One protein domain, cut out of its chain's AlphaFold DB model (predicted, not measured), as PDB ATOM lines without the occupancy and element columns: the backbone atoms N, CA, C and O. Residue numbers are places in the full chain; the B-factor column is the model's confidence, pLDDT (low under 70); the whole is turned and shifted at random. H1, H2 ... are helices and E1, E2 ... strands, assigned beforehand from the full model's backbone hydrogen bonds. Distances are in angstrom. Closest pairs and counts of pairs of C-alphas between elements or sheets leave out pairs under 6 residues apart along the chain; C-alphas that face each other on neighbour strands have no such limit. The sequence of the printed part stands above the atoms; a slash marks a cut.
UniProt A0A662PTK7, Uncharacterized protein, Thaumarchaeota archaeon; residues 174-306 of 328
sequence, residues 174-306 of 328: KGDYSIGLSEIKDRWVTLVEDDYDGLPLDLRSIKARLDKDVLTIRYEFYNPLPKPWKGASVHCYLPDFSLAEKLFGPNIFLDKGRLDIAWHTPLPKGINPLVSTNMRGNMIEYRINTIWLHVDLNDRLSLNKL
ATOM      1  N   LYS A 174     210.754 200.480 278.744       70.12
ATOM      2  CA  LYS A 174     210.103 200.501 277.427       70.12
ATOM      3  C   LYS A 174     208.761 199.772 277.512       70.12
ATOM      4  O   LYS A 174     208.732 198.591 277.850       70.12
ATOM      5  N   GLY A 175     207.675 200.440 277.135       67.31
ATOM      6  CA  GLY A 175     206.344 199.843 277.078       67.31
ATOM      7  C   GLY A 175     205.268 200.830 276.631       67.31
ATOM      8  O   GLY A 175     205.493 202.039 276.610       67.31
ATOM      9  N   ASP A 176     204.097 200.294 276.290       70.38
ATOM     10  CA  ASP A 176     202.901 201.083 276.001       70.38
ATOM     11  C   ASP A 176     202.106 201.285 277.297       70.38
ATOM     12  O   ASP A 176     201.439 200.372 277.788       70.38
ATOM     13  N   TYR A 177     202.163 202.493 277.859       87.69
ATOM     14  CA  TYR A 177     201.456 202.829 279.097       87.69
ATOM     15  C   TYR A 177     200.175 203.586 278.773       87.69
ATOM     16  O   TYR A 177     200.175 204.803 278.595       87.69
ATOM     17  N   SER A 178     199.073 202.848 278.673       92.38
ATOM     18  CA  SER A 178     197.758 203.403 278.363       92.38
ATOM     19  C   SER A 178     196.694 202.789 279.261       92.38
ATOM     20  O   SER A 178     196.629 201.568 279.391       92.38
ATOM     21  N   ILE A 179     195.824 203.622 279.827       94.62
ATOM     22  CA  ILE A 179     194.742 203.196 280.718       94.62
ATOM     23  C   ILE A 179     193.430 203.906 280.370       94.62
ATOM     24  O   ILE A 179     193.437 205.081 280.002       94.62
ATOM     25  N   GLY A 180     192.296 203.213 280.476       95.81
ATOM     26  CA  GLY A 180     190.983 203.841 280.334       95.81
ATOM     27  C   GLY A 180     190.651 204.750 281.520       95.81
ATOM     28  O   GLY A 180     190.936 204.409 282.670       95.81
ATOM     29  N   LEU A 181     189.993 205.888 281.274       96.25
ATOM     30  CA  LEU A 181     189.561 206.794 282.347       96.25
ATOM     31  C   LEU A 181     188.599 206.117 283.339       96.25
ATOM     32  O   LEU A 181     188.660 206.372 284.544       96.25
ATOM     33  N   SER A 182     187.758 205.199 282.858       95.94
ATOM     34  CA  SER A 182     186.908 204.348 283.700       95.94
ATOM     35  C   SER A 182     187.693 203.479 284.693       95.94
ATOM     36  O   SER A 182     187.204 203.221 285.793       95.94
ATOM     37  N   GLU A 183     188.916 203.068 284.358       96.38
ATOM     38  CA  GLU A 183     189.740 202.195 285.198       96.38
ATOM     39  C   GLU A 183     190.403 202.947 286.357       96.38
ATOM     40  O   GLU A 183     190.719 202.336 287.379       96.38
ATOM     41  N   ILE A 184     190.588 204.262 286.229       96.94
ATOM     42  CA  ILE A 184     191.179 205.132 287.262       96.94
ATOM     43  C   ILE A 184     190.127 205.953 288.017       96.94
ATOM     44  O   ILE A 184     190.466 206.847 288.797       96.94
ATOM     45  N   LYS A 185     188.843 205.670 287.787       97.00
ATOM     46  CA  LYS A 185     187.739 206.361 288.444       97.00
ATOM     47  C   LYS A 185     187.713 206.052 289.942       97.00
ATOM     48  O   LYS A 185     187.724 204.896 290.354       97.00
ATOM     49  N   ASP A 186     187.680 207.108 290.747       96.19
ATOM     50  CA  ASP A 186     187.577 207.111 292.208       96.19
ATOM     51  C   ASP A 186     188.694 206.347 292.951       96.19
ATOM     52  O   ASP A 186     188.635 206.191 294.171       96.19
ATOM     53  N   ARG A 187     189.766 205.945 292.256       96.69
ATOM     54  CA  ARG A 187     190.904 205.212 292.830       96.69
ATOM     55  C   ARG A 187     192.229 205.607 292.186       96.69
ATOM     56  O   ARG A 187     192.274 205.999 291.028       96.69
ATOM     57  N   TRP A 188     193.312 205.479 292.943       97.50
ATOM     58  CA  TRP A 188     194.659 205.626 292.402       97.50
ATOM     59  C   TRP A 188     195.080 204.363 291.663       97.50
ATOM     60  O   TRP A 188     194.938 203.263 292.197       97.50
ATOM     61  N   VAL A 189     195.631 204.538 290.467       96.94
ATOM     62  CA  VAL A 189     196.263 203.470 289.695       96.94
ATOM     63  C   VAL A 189     197.676 203.894 289.326       96.94
ATOM     64  O   VAL A 189     197.899 205.028 288.901       96.94
ATOM     65  N   THR A 190     198.625 202.982 289.512       94.88
ATOM     66  CA  THR A 190     200.004 203.140 289.051       94.88
ATOM     67  C   THR A 190     200.056 202.855 287.556       94.88
ATOM     68  O   THR A 190     199.677 201.772 287.123       94.88
ATOM     69  N   LEU A 191     200.487 203.845 286.778       93.06
ATOM     70  CA  LEU A 191     200.675 203.737 285.332       93.06
ATOM     71  C   LEU A 191     202.050 203.168 285.005       93.06
ATOM     72  O   LEU A 191     202.168 202.317 284.131       93.06
ATOM     73  N   VAL A 192     203.068 203.647 285.722       91.31
ATOM     74  CA  VAL A 192     204.453 203.194 285.598       91.31
ATOM     75  C   VAL A 192     205.076 203.109 286.981       91.31
ATOM     76  O   VAL A 192     204.780 203.937 287.847       91.31
ATOM     77  N   GLU A 193     205.941 202.124 287.159       91.00
ATOM     78  CA  GLU A 193     206.847 201.969 288.290       91.00
ATOM     79  C   GLU A 193     208.218 201.610 287.715       91.00
ATOM     80  O   GLU A 193     208.280 200.832 286.759       91.00
ATOM     81  N   ASP A 194     209.274 202.215 288.251       89.62
ATOM     82  CA  ASP A 194     210.652 201.968 287.831       89.62
ATOM     83  C   ASP A 194     211.569 201.729 289.036       89.62
ATOM     84  O   ASP A 194     211.269 202.143 290.165       89.62
ATOM     85  N   ASP A 195     212.672 201.026 288.797       89.44
ATOM     86  CA  ASP A 195     213.695 200.749 289.803       89.44
ATOM     87  C   ASP A 195     214.595 201.977 290.032       89.44
ATOM     88  O   ASP A 195     214.649 202.896 289.226       89.44
ATOM     89  N   TYR A 196     215.304 202.011 291.160       88.94
ATOM     90  CA  TYR A 196     216.247 203.093 291.453       88.94
ATOM     91  C   TYR A 196     217.508 202.968 290.585       88.94
ATOM     92  O   TYR A 196     218.270 202.010 290.744       88.94
ATOM     93  N   ASP A 197     217.763 203.960 289.730       85.12
ATOM     94  CA  ASP A 197     218.927 204.025 288.835       85.12
ATOM     95  C   ASP A 197     219.992 205.050 289.298       85.12
ATOM     96  O   ASP A 197     221.093 205.112 288.747       85.12
ATOM     97  N   GLY A 198     219.715 205.833 290.345       87.19
ATOM     98  CA  GLY A 198     220.629 206.842 290.889       87.19
ATOM     99  C   GLY A 198     220.692 208.137 290.080       87.19
ATOM    100  O   GLY A 198     221.697 208.848 290.142       87.19
ATOM    101  N   LEU A 199     219.641 208.445 289.315       90.00
ATOM    102  CA  LEU A 199     219.591 209.610 288.429       90.00
ATOM    103  C   LEU A 199     219.342 210.922 289.207       90.00
ATOM    104  O   LEU A 199     218.739 210.900 290.285       90.00
ATOM    105  N   PRO A 200     219.757 212.096 288.677       88.38
ATOM    106  CA  PRO A 200     219.527 213.379 289.348       88.38
ATOM    107  C   PRO A 200     218.047 213.687 289.608       88.38
ATOM    108  O   PRO A 200     217.698 214.318 290.604       88.38
ATOM    109  N   LEU A 201     217.172 213.215 288.716       91.19
ATOM    110  CA  LEU A 201     215.729 213.135 288.917       91.19
ATOM    111  C   LEU A 201     215.281 211.704 288.653       91.19
ATOM    112  O   LEU A 201     214.896 211.365 287.544       91.19
ATOM    113  N   ASP A 202     215.353 210.877 289.686       90.94
ATOM    114  CA  ASP A 202     215.046 209.454 289.586       90.94
ATOM    115  C   ASP A 202     213.557 209.187 289.853       90.94
ATOM    116  O   ASP A 202     213.080 209.274 290.997       90.94
ATOM    117  N   LEU A 203     212.806 208.958 288.776       92.44
ATOM    118  CA  LEU A 203     211.362 208.766 288.811       92.44
ATOM    119  C   LEU A 203     211.034 207.348 289.284       92.44
ATOM    120  O   LEU A 203     211.310 206.366 288.620       92.44
ATOM    121  N   ARG A 204     210.349 207.245 290.420       93.25
ATOM    122  CA  ARG A 204     209.929 205.963 290.988       93.25
ATOM    123  C   ARG A 204     208.610 205.474 290.408       93.25
ATOM    124  O   ARG A 204     208.432 204.285 290.171       93.25
ATOM    125  N   SER A 205     207.620 206.358 290.295       93.88
ATOM    126  CA  SER A 205     206.316 205.970 289.751       93.88
ATOM    127  C   SER A 205     205.524 207.145 289.205       93.88
ATOM    128  O   SER A 205     205.652 208.279 289.678       93.88
ATOM    129  N   ILE A 206     204.640 206.845 288.254       95.62
ATOM    130  CA  ILE A 206     203.588 207.759 287.811       95.62
ATOM    131  C   ILE A 206     202.232 207.136 288.116       95.62
ATOM    132  O   ILE A 206     201.959 205.994 287.746       95.62
ATOM    133  N   LYS A 207     201.363 207.891 288.784       96.12
ATOM    134  CA  LYS A 207     200.029 207.459 289.207       96.12
ATOM    135  C   LYS A 207     198.971 208.418 288.691       96.12
ATOM    136  O   LYS A 207     199.204 209.622 288.610       96.12
ATOM    137  N   ALA A 208     197.784 207.892 288.418       97.88
ATOM    138  CA  ALA A 208     196.631 208.689 288.028       97.88
ATOM    139  C   ALA A 208     195.372 208.298 288.804       97.88
ATOM    140  O   ALA A 208     195.209 207.155 289.239       97.88
ATOM    141  N   ARG A 209     194.482 209.274 288.976       98.00
ATOM    142  CA  ARG A 209     193.145 209.106 289.548       98.00
ATOM    143  C   ARG A 209     192.190 210.109 288.923       98.00
ATOM    144  O   ARG A 209     192.501 211.297 288.884       98.00
ATOM    145  N   LEU A 210     191.010 209.657 288.523       97.75
ATOM    146  CA  LEU A 210     189.898 210.515 288.127       97.75
ATOM    147  C   LEU A 210     188.875 210.568 289.266       97.75
ATOM    148  O   LEU A 210     188.257 209.557 289.580       97.75
ATOM    149  N   ASP A 211     188.710 211.724 289.904       96.75
ATOM    150  CA  ASP A 211     187.659 211.965 290.903       96.75
ATOM    151  C   ASP A 211     186.648 212.951 290.318       96.75
ATOM    152  O   ASP A 211     186.975 214.120 290.086       96.75
ATOM    153  N   LYS A 212     185.433 212.466 290.035       93.69
ATOM    154  CA  LYS A 212     184.428 213.179 289.226       93.69
ATOM    155  C   LYS A 212     185.033 213.641 287.892       93.69
ATOM    156  O   LYS A 212     185.398 212.804 287.076       93.69
ATOM    157  N   ASP A 213     185.177 214.951 287.710       94.81
ATOM    158  CA  ASP A 213     185.710 215.598 286.509       94.81
ATOM    159  C   ASP A 213     187.142 216.112 286.704       94.81
ATOM    160  O   ASP A 213     187.595 217.016 286.004       94.81
ATOM    161  N   VAL A 214     187.852 215.621 287.721       97.38
ATOM    162  CA  VAL A 214     189.217 216.055 288.023       97.38
ATOM    163  C   VAL A 214     190.167 214.880 287.887       97.38
ATOM    164  O   VAL A 214     190.239 214.012 288.760       97.38
ATOM    165  N   LEU A 215     190.940 214.888 286.805       97.69
ATOM    166  CA  LEU A 215     192.069 213.987 286.638       97.69
ATOM    167  C   LEU A 215     193.251 214.536 287.434       97.69
ATOM    168  O   LEU A 215     193.690 215.668 287.238       97.69
ATOM    169  N   THR A 216     193.762 213.722 288.345       97.88
ATOM    170  CA  THR A 216     194.966 214.002 289.121       97.88
ATOM    171  C   THR A 216     196.067 213.072 288.646       97.88
ATOM    172  O   THR A 216     195.868 211.858 288.614       97.88
ATOM    173  N   ILE A 217     197.218 213.642 288.301       97.50
ATOM    174  CA  ILE A 217     198.418 212.900 287.916       97.50
ATOM    175  C   ILE A 217     199.510 213.224 288.923       97.50
ATOM    176  O   ILE A 217     199.720 214.387 289.273       97.50
ATOM    177  N   ARG A 218     200.190 212.182 289.394       97.25
ATOM    178  CA  ARG A 218     201.239 212.264 290.401       97.25
ATOM    179  C   ARG A 218     202.495 211.550 289.925       97.25
ATOM    180  O   ARG A 218     202.423 210.391 289.535       97.25
ATOM    181  N   TYR A 219     203.624 212.234 290.040       96.38
ATOM    182  CA  TYR A 219     204.971 211.719 289.833       96.38
ATOM    183  C   TYR A 219     205.630 211.614 291.205       96.38
ATOM    184  O   TYR A 219     205.639 212.582 291.970       96.38
ATOM    185  N   GLU A 220     206.147 210.439 291.533       96.19
ATOM    186  CA  GLU A 220     206.877 210.180 292.772       96.19
ATOM    187  C   GLU A 220     208.323 209.847 292.418       96.19
ATOM    188  O   GLU A 220     208.560 209.009 291.557       96.19
ATOM    189  N   PHE A 221     209.272 210.484 293.094       95.31
ATOM    190  CA  PHE A 221     210.708 210.306 292.898       95.31
ATOM    191  C   PHE A 221     211.304 209.507 294.060       95.31
ATOM    192  O   PHE A 221     210.761 209.510 295.174       95.31
ATOM    193  N   TYR A 222     212.429 208.834 293.828       94.56
ATOM    194  CA  TYR A 222     213.165 208.165 294.905       94.56
ATOM    195  C   TYR A 222     213.736 209.171 295.906       94.56
ATOM    196  O   TYR A 222     213.579 209.002 297.117       94.56
ATOM    197  N   ASN A 223     214.328 210.249 295.393       93.00
ATOM    198  CA  ASN A 223     214.931 211.301 296.198       93.00
ATOM    199  C   ASN A 223     214.008 212.523 296.323       93.00
ATOM    200  O   ASN A 223     213.204 212.798 295.426       93.00
ATOM    201  N   PRO A 224     214.102 213.285 297.427       92.88
ATOM    202  CA  PRO A 224     213.483 214.599 297.507       92.88
ATOM    203  C   PRO A 224     213.962 215.502 296.371       92.88
ATOM    204  O   PRO A 224     215.142 215.514 296.037       92.88
ATOM    205  N   LEU A 225     213.054 216.307 295.827       91.38
ATOM    206  CA  LEU A 225     213.417 217.351 294.880       91.38
ATOM    207  C   LEU A 225     214.345 218.361 295.572       91.38
ATOM    208  O   LEU A 225     214.099 218.715 296.737       91.38
ATOM    209  N   PRO A 226     215.385 218.848 294.876       88.00
ATOM    210  CA  PRO A 226     216.313 219.807 295.450       88.00
ATOM    211  C   PRO A 226     215.577 221.079 295.877       88.00
ATOM    212  O   PRO A 226     214.621 221.531 295.240       88.00
ATOM    213  N   LYS A 227     216.020 221.672 296.991       87.00
ATOM    214  CA  LYS A 227     215.519 222.985 297.413       87.00
ATOM    215  C   LYS A 227     215.978 224.040 296.405       87.00
ATOM    216  O   LYS A 227     217.129 223.946 295.997       87.00
ATOM    217  N   PRO A 228     215.157 225.058 296.089       85.81
ATOM    218  CA  PRO A 228     215.535 226.146 295.187       85.81
ATOM    219  C   PRO A 228     216.893 226.767 295.540       85.81
ATOM    220  O   PRO A 228     217.169 227.021 296.717       85.81
ATOM    221  N   TRP A 229     217.706 227.046 294.522       86.00
ATOM    222  CA  TRP A 229     219.039 227.642 294.643       86.00
ATOM    223  C   TRP A 229     219.191 228.832 293.685       86.00
ATOM    224  O   TRP A 229     218.269 229.173 292.948       86.00
ATOM    225  N   LYS A 230     220.323 229.538 293.759       79.81
ATOM    226  CA  LYS A 230     220.636 230.693 292.904       79.81
ATOM    227  C   LYS A 230     221.828 230.369 292.007       79.81
ATOM    228  O   LYS A 230     222.478 229.357 292.207       79.81
ATOM    229  N   GLY A 231     222.096 231.235 291.031       73.88
ATOM    230  CA  GLY A 231     223.264 231.119 290.145       73.88
ATOM    231  C   GLY A 231     223.020 230.256 288.911       73.88
ATOM    232  O   GLY A 231     223.601 230.526 287.866       73.88
ATOM    233  N   ALA A 232     222.051 229.342 288.980       83.31
ATOM    234  CA  ALA A 232     221.720 228.441 287.891       83.31
ATOM    235  C   ALA A 232     220.223 228.306 287.633       83.31
ATOM    236  O   ALA A 232     219.388 228.643 288.471       83.31
ATOM    237  N   SER A 233     219.899 227.794 286.449       89.50
ATOM    238  CA  SER A 233     218.546 227.482 286.009       89.50
ATOM    239  C   SER A 233     218.480 226.021 285.587       89.50
ATOM    240  O   SER A 233     219.237 225.591 284.722       89.50
ATOM    241  N   VAL A 234     217.562 225.253 286.179       92.81
ATOM    242  CA  VAL A 234     217.325 223.856 285.792       92.81
ATOM    243  C   VAL A 234     215.859 223.682 285.449       92.81
ATOM    244  O   VAL A 234     214.987 223.677 286.321       92.81
ATOM    245  N   HIS A 235     215.604 223.533 284.154       94.38
ATOM    246  CA  HIS A 235     214.276 223.381 283.588       94.38
ATOM    247  C   HIS A 235     214.115 221.984 282.996       94.38
ATOM    248  O   HIS A 235     214.794 221.650 282.027       94.38
ATOM    249  N   CYS A 236     213.201 221.184 283.543       93.88
ATOM    250  CA  CYS A 236     212.949 219.828 283.073       93.88
ATOM    251  C   CYS A 236     211.525 219.630 282.558       93.88
ATOM    252  O   CYS A 236     210.562 220.135 283.128       93.88
ATOM    253  N   TYR A 237     211.415 218.824 281.510       92.75
ATOM    254  CA  TYR A 237     210.182 218.285 280.953       92.75
ATOM    255  C   TYR A 237     210.090 216.818 281.369       92.75
ATOM    256  O   TYR A 237     210.895 216.012 280.884       92.75
ATOM    257  N   LEU A 238     209.143 216.477 282.245       92.88
ATOM    258  CA  LEU A 238     208.894 215.075 282.610       92.88
ATOM    259  C   LEU A 238     208.059 214.378 281.511       92.88
ATOM    260  O   LEU A 238     207.627 215.039 280.565       92.88
ATOM    261  N   PRO A 239     207.827 213.056 281.604       91.56
ATOM    262  CA  PRO A 239     206.948 212.315 280.700       91.56
ATOM    263  C   PRO A 239     205.585 212.977 280.430       91.56
ATOM    264  O   PRO A 239     204.838 213.264 281.367       91.56
ATOM    265  N   ASP A 240     205.255 213.171 279.148       91.81
ATOM    266  CA  ASP A 240     204.010 213.789 278.675       91.81
ATOM    267  C   ASP A 240     202.877 212.769 278.519       91.81
ATOM    268  O   ASP A 240     203.096 211.608 278.162       91.81
ATOM    269  N   PHE A 241     201.647 213.245 278.673       93.44
ATOM    270  CA  PHE A 241     200.413 212.497 278.505       93.44
ATOM    271  C   PHE A 241     199.619 212.943 277.281       93.44
ATOM    272  O   PHE A 241     199.529 214.130 276.970       93.44
ATOM    273  N   SER A 242     198.972 211.982 276.629       93.31
ATOM    274  CA  SER A 242     197.881 212.211 275.690       93.31
ATOM    275  C   SER A 242     196.554 211.809 276.317       93.31
ATOM    276  O   SER A 242     196.435 210.723 276.890       93.31
ATOM    277  N   LEU A 243     195.556 212.679 276.176       93.62
ATOM    278  CA  LEU A 243     194.160 212.410 276.508       93.62
ATOM    279  C   LEU A 243     193.263 213.128 275.496       93.62
ATOM    280  O   LEU A 243     193.382 214.343 275.346       93.62
ATOM    281  N   ALA A 244     192.395 212.391 274.797       88.25
ATOM    282  CA  ALA A 244     191.528 212.923 273.733       88.25
ATOM    283  C   ALA A 244     192.277 213.855 272.750       88.25
ATOM    284  O   ALA A 244     191.900 215.008 272.528       88.25
ATOM    285  N   GLU A 245     193.405 213.372 272.214       85.50
ATOM    286  CA  GLU A 245     194.286 214.099 271.277       85.50
ATOM    287  C   GLU A 245     194.944 215.374 271.850       85.50
ATOM    288  O   GLU A 245     195.609 216.137 271.136       85.50
ATOM    289  N   LYS A 246     194.791 215.637 273.153       90.62
ATOM    290  CA  LYS A 246     195.488 216.719 273.850       90.62
ATOM    291  C   LYS A 246     196.767 216.181 274.458       90.62
ATOM    292  O   LYS A 246     196.721 215.314 275.323       90.62
ATOM    293  N   LEU A 247     197.891 216.730 274.010       92.00
ATOM    294  CA  LEU A 247     199.209 216.433 274.544       92.00
ATOM    295  C   LEU A 247     199.582 217.476 275.598       92.00
ATOM    296  O   LEU A 247     199.588 218.678 275.308       92.00
ATOM    297  N   PHE A 248     199.898 217.016 276.802       92.81
ATOM    298  CA  PHE A 248     200.289 217.868 277.919       92.81
ATOM    299  C   PHE A 248     201.260 217.161 278.858       92.81
ATOM    300  O   PHE A 248     201.218 215.945 279.004       92.81
ATOM    301  N   GLY A 249     202.089 217.925 279.553       91.50
ATOM    302  CA  GLY A 249     203.003 217.377 280.546       91.50
ATOM    303  C   GLY A 249     203.573 218.451 281.461       91.50
ATOM    304  O   GLY A 249     203.381 219.648 281.223       91.50
ATOM    305  N   PRO A 250     204.204 218.049 282.570       93.38
ATOM    306  CA  PRO A 250     204.726 218.988 283.543       93.38
ATOM    307  C   PRO A 250     206.100 219.534 283.129       93.38
ATOM    308  O   PRO A 250     207.027 218.788 282.807       93.38
ATOM    309  N   ASN A 251     206.230 220.853 283.247       93.44
ATOM    310  CA  ASN A 251     207.480 221.593 283.144       93.44
ATOM    311  C   ASN A 251     207.894 222.070 284.531       93.44
ATOM    312  O   ASN A 251     207.179 222.850 285.166       93.44
ATOM    313  N   ILE A 252     209.060 221.640 284.996       94.31
ATOM    314  CA  ILE A 252     209.568 221.979 286.325       94.31
ATOM    315  C   ILE A 252     210.783 222.887 286.235       94.31
ATOM    316  O   ILE A 252     211.708 222.628 285.476       94.31
ATOM    317  N   PHE A 253     210.779 223.943 287.038       93.38
ATOM    318  CA  PHE A 253     211.887 224.874 287.221       93.38
ATOM    319  C   PHE A 253     212.408 224.670 288.642       93.38
ATOM    320  O   PHE A 253     211.856 225.232 289.599       93.38
ATOM    321  N   LEU A 254     213.405 223.795 288.791       91.69
ATOM    322  CA  LEU A 254     213.906 223.362 290.099       91.69
ATOM    323  C   LEU A 254     214.550 224.521 290.866       91.69
ATOM    324  O   LEU A 254     214.290 224.690 292.057       91.69
ATOM    325  N   ASP A 255     215.282 225.381 290.159       87.81
ATOM    326  CA  ASP A 255     215.908 226.594 290.693       87.81
ATOM    327  C   ASP A 255     214.888 227.570 291.301       87.81
ATOM    328  O   ASP A 255     215.196 228.301 292.239       87.81
ATOM    329  N   LYS A 256     213.640 227.549 290.817       89.12
ATOM    330  CA  LYS A 256     212.560 228.446 291.274       89.12
ATOM    331  C   LYS A 256     211.557 227.766 292.190       89.12
ATOM    332  O   LYS A 256     210.658 228.435 292.697       89.12
ATOM    333  N   GLY A 257     211.648 226.450 292.359       89.06
ATOM    334  CA  GLY A 257     210.613 225.689 293.047       89.06
ATOM    335  C   GLY A 257     209.249 225.779 292.345       89.06
ATOM    336  O   GLY A 257     208.223 225.791 293.021       89.06
ATOM    337  N   ARG A 258     209.224 225.901 291.009       91.12
ATOM    338  CA  ARG A 258     207.997 226.141 290.230       91.12
ATOM    339  C   ARG A 258     207.659 224.956 289.330       91.12
ATOM    340  O   ARG A 258     208.533 224.409 288.669       91.12
ATOM    341  N   LEU A 259     206.369 224.643 289.251       91.75
ATOM    342  CA  LEU A 259     205.791 223.644 288.359       91.75
ATOM    343  C   LEU A 259     204.703 224.292 287.496       91.75
ATOM    344  O   LEU A 259     203.720 224.810 288.030       91.75
ATOM    345  N   ASP A 260     204.877 224.198 286.181       91.81
ATOM    346  CA  ASP A 260     203.918 224.602 285.154       91.81
ATOM    347  C   ASP A 260     203.467 223.371 284.346       91.81
ATOM    348  O   ASP A 260     204.109 222.323 284.385       91.81
ATOM    349  N   ILE A 261     202.369 223.490 283.592       91.69
ATOM    350  CA  ILE A 261     201.927 222.459 282.640       91.69
ATOM    351  C   ILE A 261     202.076 222.995 281.221       91.69
ATOM    352  O   ILE A 261     201.465 224.007 280.865       91.69
ATOM    353  N   ALA A 262     202.873 222.305 280.412       88.62
ATOM    354  CA  ALA A 262     202.962 222.548 278.986       88.62
ATOM    355  C   ALA A 262     201.779 221.893 278.277       88.62
ATOM    356  O   ALA A 262     201.545 220.697 278.418       88.62
ATOM    357  N   TRP A 263     201.052 222.681 277.489       89.19
ATOM    358  CA  TRP A 263     200.048 222.190 276.549       89.19
ATOM    359  C   TRP A 263     200.651 222.238 275.152       89.19
ATOM    360  O   TRP A 263     200.829 223.315 274.583       89.19
ATOM    361  N   HIS A 264     200.996 221.075 274.610       85.75
ATOM    362  CA  HIS A 264     201.585 220.958 273.275       85.75
ATOM    363  C   HIS A 264     200.511 221.026 272.189       85.75
ATOM    364  O   HIS A 264     200.762 221.525 271.092       85.75
ATOM    365  N   THR A 265     199.294 220.583 272.512       85.00
ATOM    366  CA  THR A 265     198.112 220.840 271.688       85.00
ATOM    367  C   THR A 265     197.494 222.182 272.098       85.00
ATOM    368  O   THR A 265     197.129 222.334 273.268       85.00
ATOM    369  N   PRO A 266     197.319 223.150 271.175       83.31
ATOM    370  CA  PRO A 266     196.689 224.427 271.492       83.31
ATOM    371  C   PRO A 266     195.288 224.242 272.079       83.31
ATOM    372  O   PRO A 266     194.447 223.532 271.518       83.31
ATOM    373  N   LEU A 267     195.032 224.919 273.196       84.94
ATOM    374  CA  LEU A 267     193.706 224.991 273.795       84.94
ATOM    375  C   LEU A 267     192.913 226.168 273.205       84.94
ATOM    376  O   LEU A 267     193.506 227.197 272.860       84.94
ATOM    377  N   PRO A 268     191.576 226.062 273.101       83.31
ATOM    378  CA  PRO A 268     190.742 227.193 272.721       83.31
ATOM    379  C   PRO A 268     190.964 228.401 273.640       83.31
ATOM    380  O   PRO A 268     191.218 228.269 274.840       83.31
ATOM    381  N   LYS A 269     190.852 229.608 273.077       85.06
ATOM    382  CA  LYS A 269     191.098 230.852 273.813       85.06
ATOM    383  C   LYS A 269     190.184 230.951 275.040       85.06
ATOM    384  O   LYS A 269     188.970 230.843 274.919       85.06
ATOM    385  N   GLY A 270     190.781 231.230 276.200       82.88
ATOM    386  CA  GLY A 270     190.059 231.378 277.468       82.88
ATOM    387  C   GLY A 270     189.835 230.071 278.230       82.88
ATOM    388  O   GLY A 270     189.299 230.117 279.332       82.88
ATOM    389  N   ILE A 271     190.271 228.929 277.691       84.81
ATOM    390  CA  ILE A 271     190.234 227.649 278.397       84.81
ATOM    391  C   ILE A 271     191.559 227.428 279.128       84.81
ATOM    392  O   ILE A 271     192.628 227.455 278.521       84.81
ATOM    393  N   ASN A 272     191.475 227.171 280.434       87.44
ATOM    394  CA  ASN A 272     192.579 226.642 281.224       87.44
ATOM    395  C   ASN A 272     192.065 225.463 282.069       87.44
ATOM    396  O   ASN A 272     191.390 225.691 283.072       87.44
ATOM    397  N   PRO A 273     192.348 224.212 281.674       90.31
ATOM    398  CA  PRO A 273     191.900 223.030 282.401       90.31
ATOM    399  C   PRO A 273     192.687 222.821 283.703       90.31
ATOM    400  O   PRO A 273     192.285 221.996 284.516       90.31
ATOM    401  N   LEU A 274     193.800 223.530 283.926       92.56
ATOM    402  CA  LEU A 274     194.620 223.371 285.124       92.56
ATOM    403  C   LEU A 274     193.884 223.882 286.369       92.56
ATOM    404  O   LEU A 274     193.572 225.064 286.482       92.56
ATOM    405  N   VAL A 275     193.651 222.986 287.327       93.62
ATOM    406  CA  VAL A 275     193.031 223.292 288.623       93.62
ATOM    407  C   VAL A 275     194.092 223.705 289.637       93.62
ATOM    408  O   VAL A 275     193.946 224.714 290.321       93.62
ATOM    409  N   SER A 276     195.157 222.912 289.757       93.75
ATOM    410  CA  SER A 276     196.247 223.176 290.697       93.75
ATOM    411  C   SER A 276     197.496 222.381 290.344       93.75
ATOM    412  O   SER A 276     197.400 221.278 289.803       93.75
ATOM    413  N   THR A 277     198.647 222.898 290.759       95.25
ATOM    414  CA  THR A 277     199.939 222.211 290.760       95.25
ATOM    415  C   THR A 277     200.489 222.158 292.184       95.25
ATOM    416  O   THR A 277     200.205 223.028 293.008       95.25
ATOM    417  N   ASN A 278     201.247 221.113 292.497       93.31
ATOM    418  CA  ASN A 278     201.913 220.936 293.778       93.31
ATOM    419  C   ASN A 278     203.270 220.265 293.556       93.31
ATOM    420  O   ASN A 278     203.372 219.286 292.822       93.31
ATOM    421  N   MET A 279     204.297 220.786 294.215       93.38
ATOM    422  CA  MET A 279     205.645 220.238 294.196       93.38
ATOM    423  C   MET A 279     206.186 220.259 295.623       93.38
ATOM    424  O   MET A 279     206.406 221.330 296.194       93.38
ATOM    425  N   ARG A 280     206.343 219.083 296.241       89.81
ATOM    426  CA  ARG A 280     206.759 218.976 297.644       89.81
ATOM    427  C   ARG A 280     207.463 217.658 297.931       89.81
ATOM    428  O   ARG A 280     206.950 216.591 297.614       89.81
ATOM    429  N   GLY A 281     208.579 217.739 298.658       92.69
ATOM    430  CA  GLY A 281     209.347 216.557 299.037       92.69
ATOM    431  C   GLY A 281     209.842 215.847 297.785       92.69
ATOM    432  O   GLY A 281     210.477 216.473 296.950       92.69
ATOM    433  N   ASN A 282     209.511 214.571 297.640       94.88
ATOM    434  CA  ASN A 282     209.854 213.733 296.494       94.88
ATOM    435  C   ASN A 282     208.678 213.559 295.517       94.88
ATOM    436  O   ASN A 282     208.534 212.503 294.907       94.88
ATOM    437  N   MET A 283     207.770 214.532 295.427       95.75
ATOM    438  CA  MET A 283     206.533 214.369 294.667       95.75
ATOM    439  C   MET A 283     206.127 215.639 293.926       95.75
ATOM    440  O   MET A 283     206.229 216.756 294.444       95.75
ATOM    441  N   ILE A 284     205.613 215.419 292.718       96.19
ATOM    442  CA  ILE A 284     204.923 216.399 291.888       96.19
ATOM    443  C   ILE A 284     203.513 215.895 291.599       96.19
ATOM    444  O   ILE A 284     203.316 214.740 291.236       96.19
ATOM    445  N   GLU A 285     202.526 216.772 291.736       96.50
ATOM    446  CA  GLU A 285     201.135 216.476 291.422       96.50
ATOM    447  C   GLU A 285     200.508 217.649 290.681       96.50
ATOM    448  O   GLU A 285     200.717 218.815 291.023       96.50
ATOM    449  N   TYR A 286     199.691 217.344 289.682       96.81
ATOM    450  CA  TYR A 286     198.829 218.336 289.065       96.81
ATOM    451  C   TYR A 286     197.433 217.781 288.828       96.81
ATOM    452  O   TYR A 286     197.211 216.575 288.705       96.81
ATOM    453  N   ARG A 287     196.473 218.702 288.805       96.62
ATOM    454  CA  ARG A 287     195.046 218.412 288.701       96.62
ATOM    455  C   ARG A 287     194.487 219.151 287.505       96.62
ATOM    456  O   ARG A 287     194.624 220.372 287.436       96.62
ATOM    457  N   ILE A 288     193.849 218.429 286.594       95.69
ATOM    458  CA  ILE A 288     193.184 218.993 285.423       95.69
ATOM    459  C   ILE A 288     191.691 218.697 285.479       95.69
ATOM    460  O   ILE A 288     191.274 217.598 285.838       95.69
ATOM    461  N   ASN A 289     190.883 219.691 285.136       94.56
ATOM    462  CA  ASN A 289     189.452 219.540 284.986       94.56
ATOM    463  C   ASN A 289     189.157 219.038 283.570       94.56
ATOM    464  O   ASN A 289     189.405 219.722 282.575       94.56
ATOM    465  N   THR A 290     188.634 217.823 283.509       93.44
ATOM    466  CA  THR A 290     188.447 217.050 282.292       93.44
ATOM    467  C   THR A 290     187.245 217.508 281.463       93.44
ATOM    468  O   THR A 290     187.243 217.294 280.252       93.44
ATOM    469  N   ILE A 291     186.277 218.232 282.048       90.38
ATOM    470  CA  ILE A 291     185.142 218.815 281.301       90.38
ATOM    471  C   ILE A 291     185.642 219.758 280.203       90.38
ATOM    472  O   ILE A 291     185.142 219.730 279.080       90.38
ATOM    473  N   TRP A 292     186.662 220.566 280.504       88.88
ATOM    474  CA  TRP A 292     187.248 221.518 279.553       88.88
ATOM    475  C   TRP A 292     187.987 220.852 278.395       88.88
ATOM    476  O   TRP A 292     188.306 221.511 277.407       88.88
ATOM    477  N   LEU A 293     188.280 219.561 278.534       88.44
ATOM    478  CA  LEU A 293     188.939 218.753 277.521       88.44
ATOM    479  C   LEU A 293     187.936 217.932 276.696       88.44
ATOM    480  O   LEU A 293     188.358 217.276 275.752       88.44
ATOM    481  N   HIS A 294     186.637 218.003 277.015       87.69
ATOM    482  CA  HIS A 294     185.568 217.237 276.364       87.69
ATOM    483  C   HIS A 294     185.808 215.722 276.353       87.69
ATOM    484  O   HIS A 294     185.467 215.053 275.381       87.69
ATOM    485  N   VAL A 295     186.391 215.193 277.429       90.56
ATOM    486  CA  VAL A 295     186.698 213.762 277.535       90.56
ATOM    487  C   VAL A 295     185.515 212.989 278.107       90.56
ATOM    488  O   VAL A 295     184.750 213.509 278.927       90.56
ATOM    489  N   ASP A 296     185.414 211.725 277.728       91.00
ATOM    490  CA  ASP A 296     184.471 210.762 278.279       91.00
ATOM    491  C   ASP A 296     185.186 209.616 279.019       91.00
ATOM    492  O   ASP A 296     186.406 209.493 279.024       91.00
ATOM    493  N   LEU A 297     184.427 208.763 279.712       92.12
ATOM    494  CA  LEU A 297     185.004 207.659 280.494       92.12
ATOM    495  C   LEU A 297     185.599 206.520 279.642       92.12
ATOM    496  O   LEU A 297     186.280 205.652 280.201       92.12
ATOM    497  N   ASN A 298     185.330 206.498 278.334       92.44
ATOM    498  CA  ASN A 298     185.901 205.547 277.381       92.44
ATOM    499  C   ASN A 298     187.230 206.048 276.797       92.44
ATOM    500  O   ASN A 298     187.983 205.241 276.245       92.44
ATOM    501  N   ASP A 299     187.543 207.339 276.947       95.81
ATOM    502  CA  ASP A 299     188.848 207.880 276.588       95.81
ATOM    503  C   ASP A 299     189.978 207.224 277.382       95.81
ATOM    504  O   ASP A 299     189.816 206.705 278.496       95.81
ATOM    505  N   ARG A 300     191.169 207.265 276.782       95.94
ATOM    506  CA  ARG A 300     192.384 206.675 277.337       95.94
ATOM    507  C   ARG A 300     193.407 207.751 277.655       95.94
ATOM    508  O   ARG A 300     193.677 208.624 276.833       95.94
ATOM    509  N   LEU A 301     193.995 207.639 278.839       96.06
ATOM    510  CA  LEU A 301     195.182 208.379 279.234       96.06
ATOM    511  C   LEU A 301     196.406 207.554 278.831       96.06
ATOM    512  O   LEU A 301     196.560 206.424 279.296       96.06
ATOM    513  N   SER A 302     197.266 208.117 277.986       94.12
ATOM    514  CA  SER A 302     198.455 207.428 277.471       94.12
ATOM    515  C   SER A 302     199.720 208.237 277.726       94.12
ATOM    516  O   SER A 302     199.722 209.445 277.514       94.12
ATOM    517  N   LEU A 303     200.797 207.580 278.148       91.62
ATOM    518  CA  LEU A 303     202.121 208.187 278.289       91.62
ATOM    519  C   LEU A 303     202.835 208.186 276.930       91.62
ATOM    520  O   LEU A 303     203.000 207.130 276.326       91.62
ATOM    521  N   ASN A 304     203.264 209.352 276.449       82.44
ATOM    522  CA  ASN A 304     203.863 209.504 275.115       82.44
ATOM    523  C   ASN A 304     205.386 209.650 275.128       82.44
ATOM    524  O   ASN A 304     206.046 209.327 274.141       82.44
ATOM    525  N   LYS A 305     205.955 210.172 276.215       74.88
ATOM    526  CA  LYS A 305     207.394 210.411 276.337       74.88
ATOM    527  C   LYS A 305     207.929 209.607 277.511       74.88
ATOM    528  O   LYS A 305     207.493 209.823 278.629       74.88
ATOM    529  N   LEU A 306     208.877 208.707 277.262       76.75
ATOM    530  CA  LEU A 306     209.417 207.791 278.279       76.75
ATOM    531  C   LEU A 306     210.727 208.279 278.916       76.75
ATOM    532  O   LEU A 306     211.491 207.486 279.446       76.75
TER     533      LEU A 306
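AT A GLANCE: This is residues 174 to 306 of the 328 residues of an uncharacterized protein of Thaumarchaeota archaeon (UniProt A0A662PTK7). Two twisted sheets lie face to face as a sandwich, with their best planes 32 degrees apart and their strands crossed at 36 degrees. One is an antiparallel sheet in the order E2 - E3 - E4 - E10 - E9; the other is branched at E7 and made of E1, E5, E6, E7, E8 and E11, while the short helices H1 and H2 sit at one end of the sandwich. The printed part has 133 residues and, along the chain, E1 H1 E2 E3 E4 E5 E6 E7 E8 E9 E10 H2 E11, a mostly strand class. It is compact, with a radius of gyration of the C-alphas of 14.8 A and spans of 44 by 36 by 23 A.

IN THESE COORDINATES: E1, residues 178 to 180, begins at C-alpha 178 (197.758, 203.403, 278.363). H1, residues 181 to 184, and E2, residues 189 to 193, follow. E3, residues 203 to 211, is 24.0 A long, and E4, residues 214 to 221, 22.8 A. E5 holds residues 232 to 237, E6 241 to 243, and E7 246 to 253, 22.7 A long. E8 holds residues 258 to 263, E9 274 to 280, and E10 283 to 289, 20.3 A long. H2, residues 290 to 293, precedes E11, residues 300 to 303, which ends at C-alpha 303 (202.121, 208.187, 278.289).

HOW THE PARTS SIT: E1 and E11 are antiparallel neighbours, with N 179 and O 301 2.9 A apart. On the other side of E11 is E6, with N 242 and O 302 at 2.8 A. E6 E7 E8 form a meander, each strand the antiparallel neighbour of the one before; N 241 and O 248 are 2.8 A apart, N 251 and O 260 2.8 A. E5 and E6 lie on one side of E7, E8 on the other; N 236 and O 252 are 2.8 A apart. E2 E3 E4 form a second meander, with N 191 and O 206 at 2.8 A and N 207 and O 218 at 2.8 A. E4 and E10 have N 219 and O 284 at 2.8 A; the hairpin E9 and E10 has N 278 and O 285 at 2.8 A. Between the sheets, the closest C-alphas of E8 and E9, Leu 259 and Thr 277, are 6.5 A apart. H1 is on the sheet of E3, at a height of 6.1 A, over none of its strands; H2 only grazes that sheet. Both helices are too short for an O i to N i+4 pair; each has its one O i to N i+3 pair within range.

THE WHOLE: The C-alphas farthest apart, Gly 231 and Asn 298, are 47.0 A apart. The printed part has no cut and no long link. Mean pLDDT of the printed part is 91.2; residue 175 is under 70.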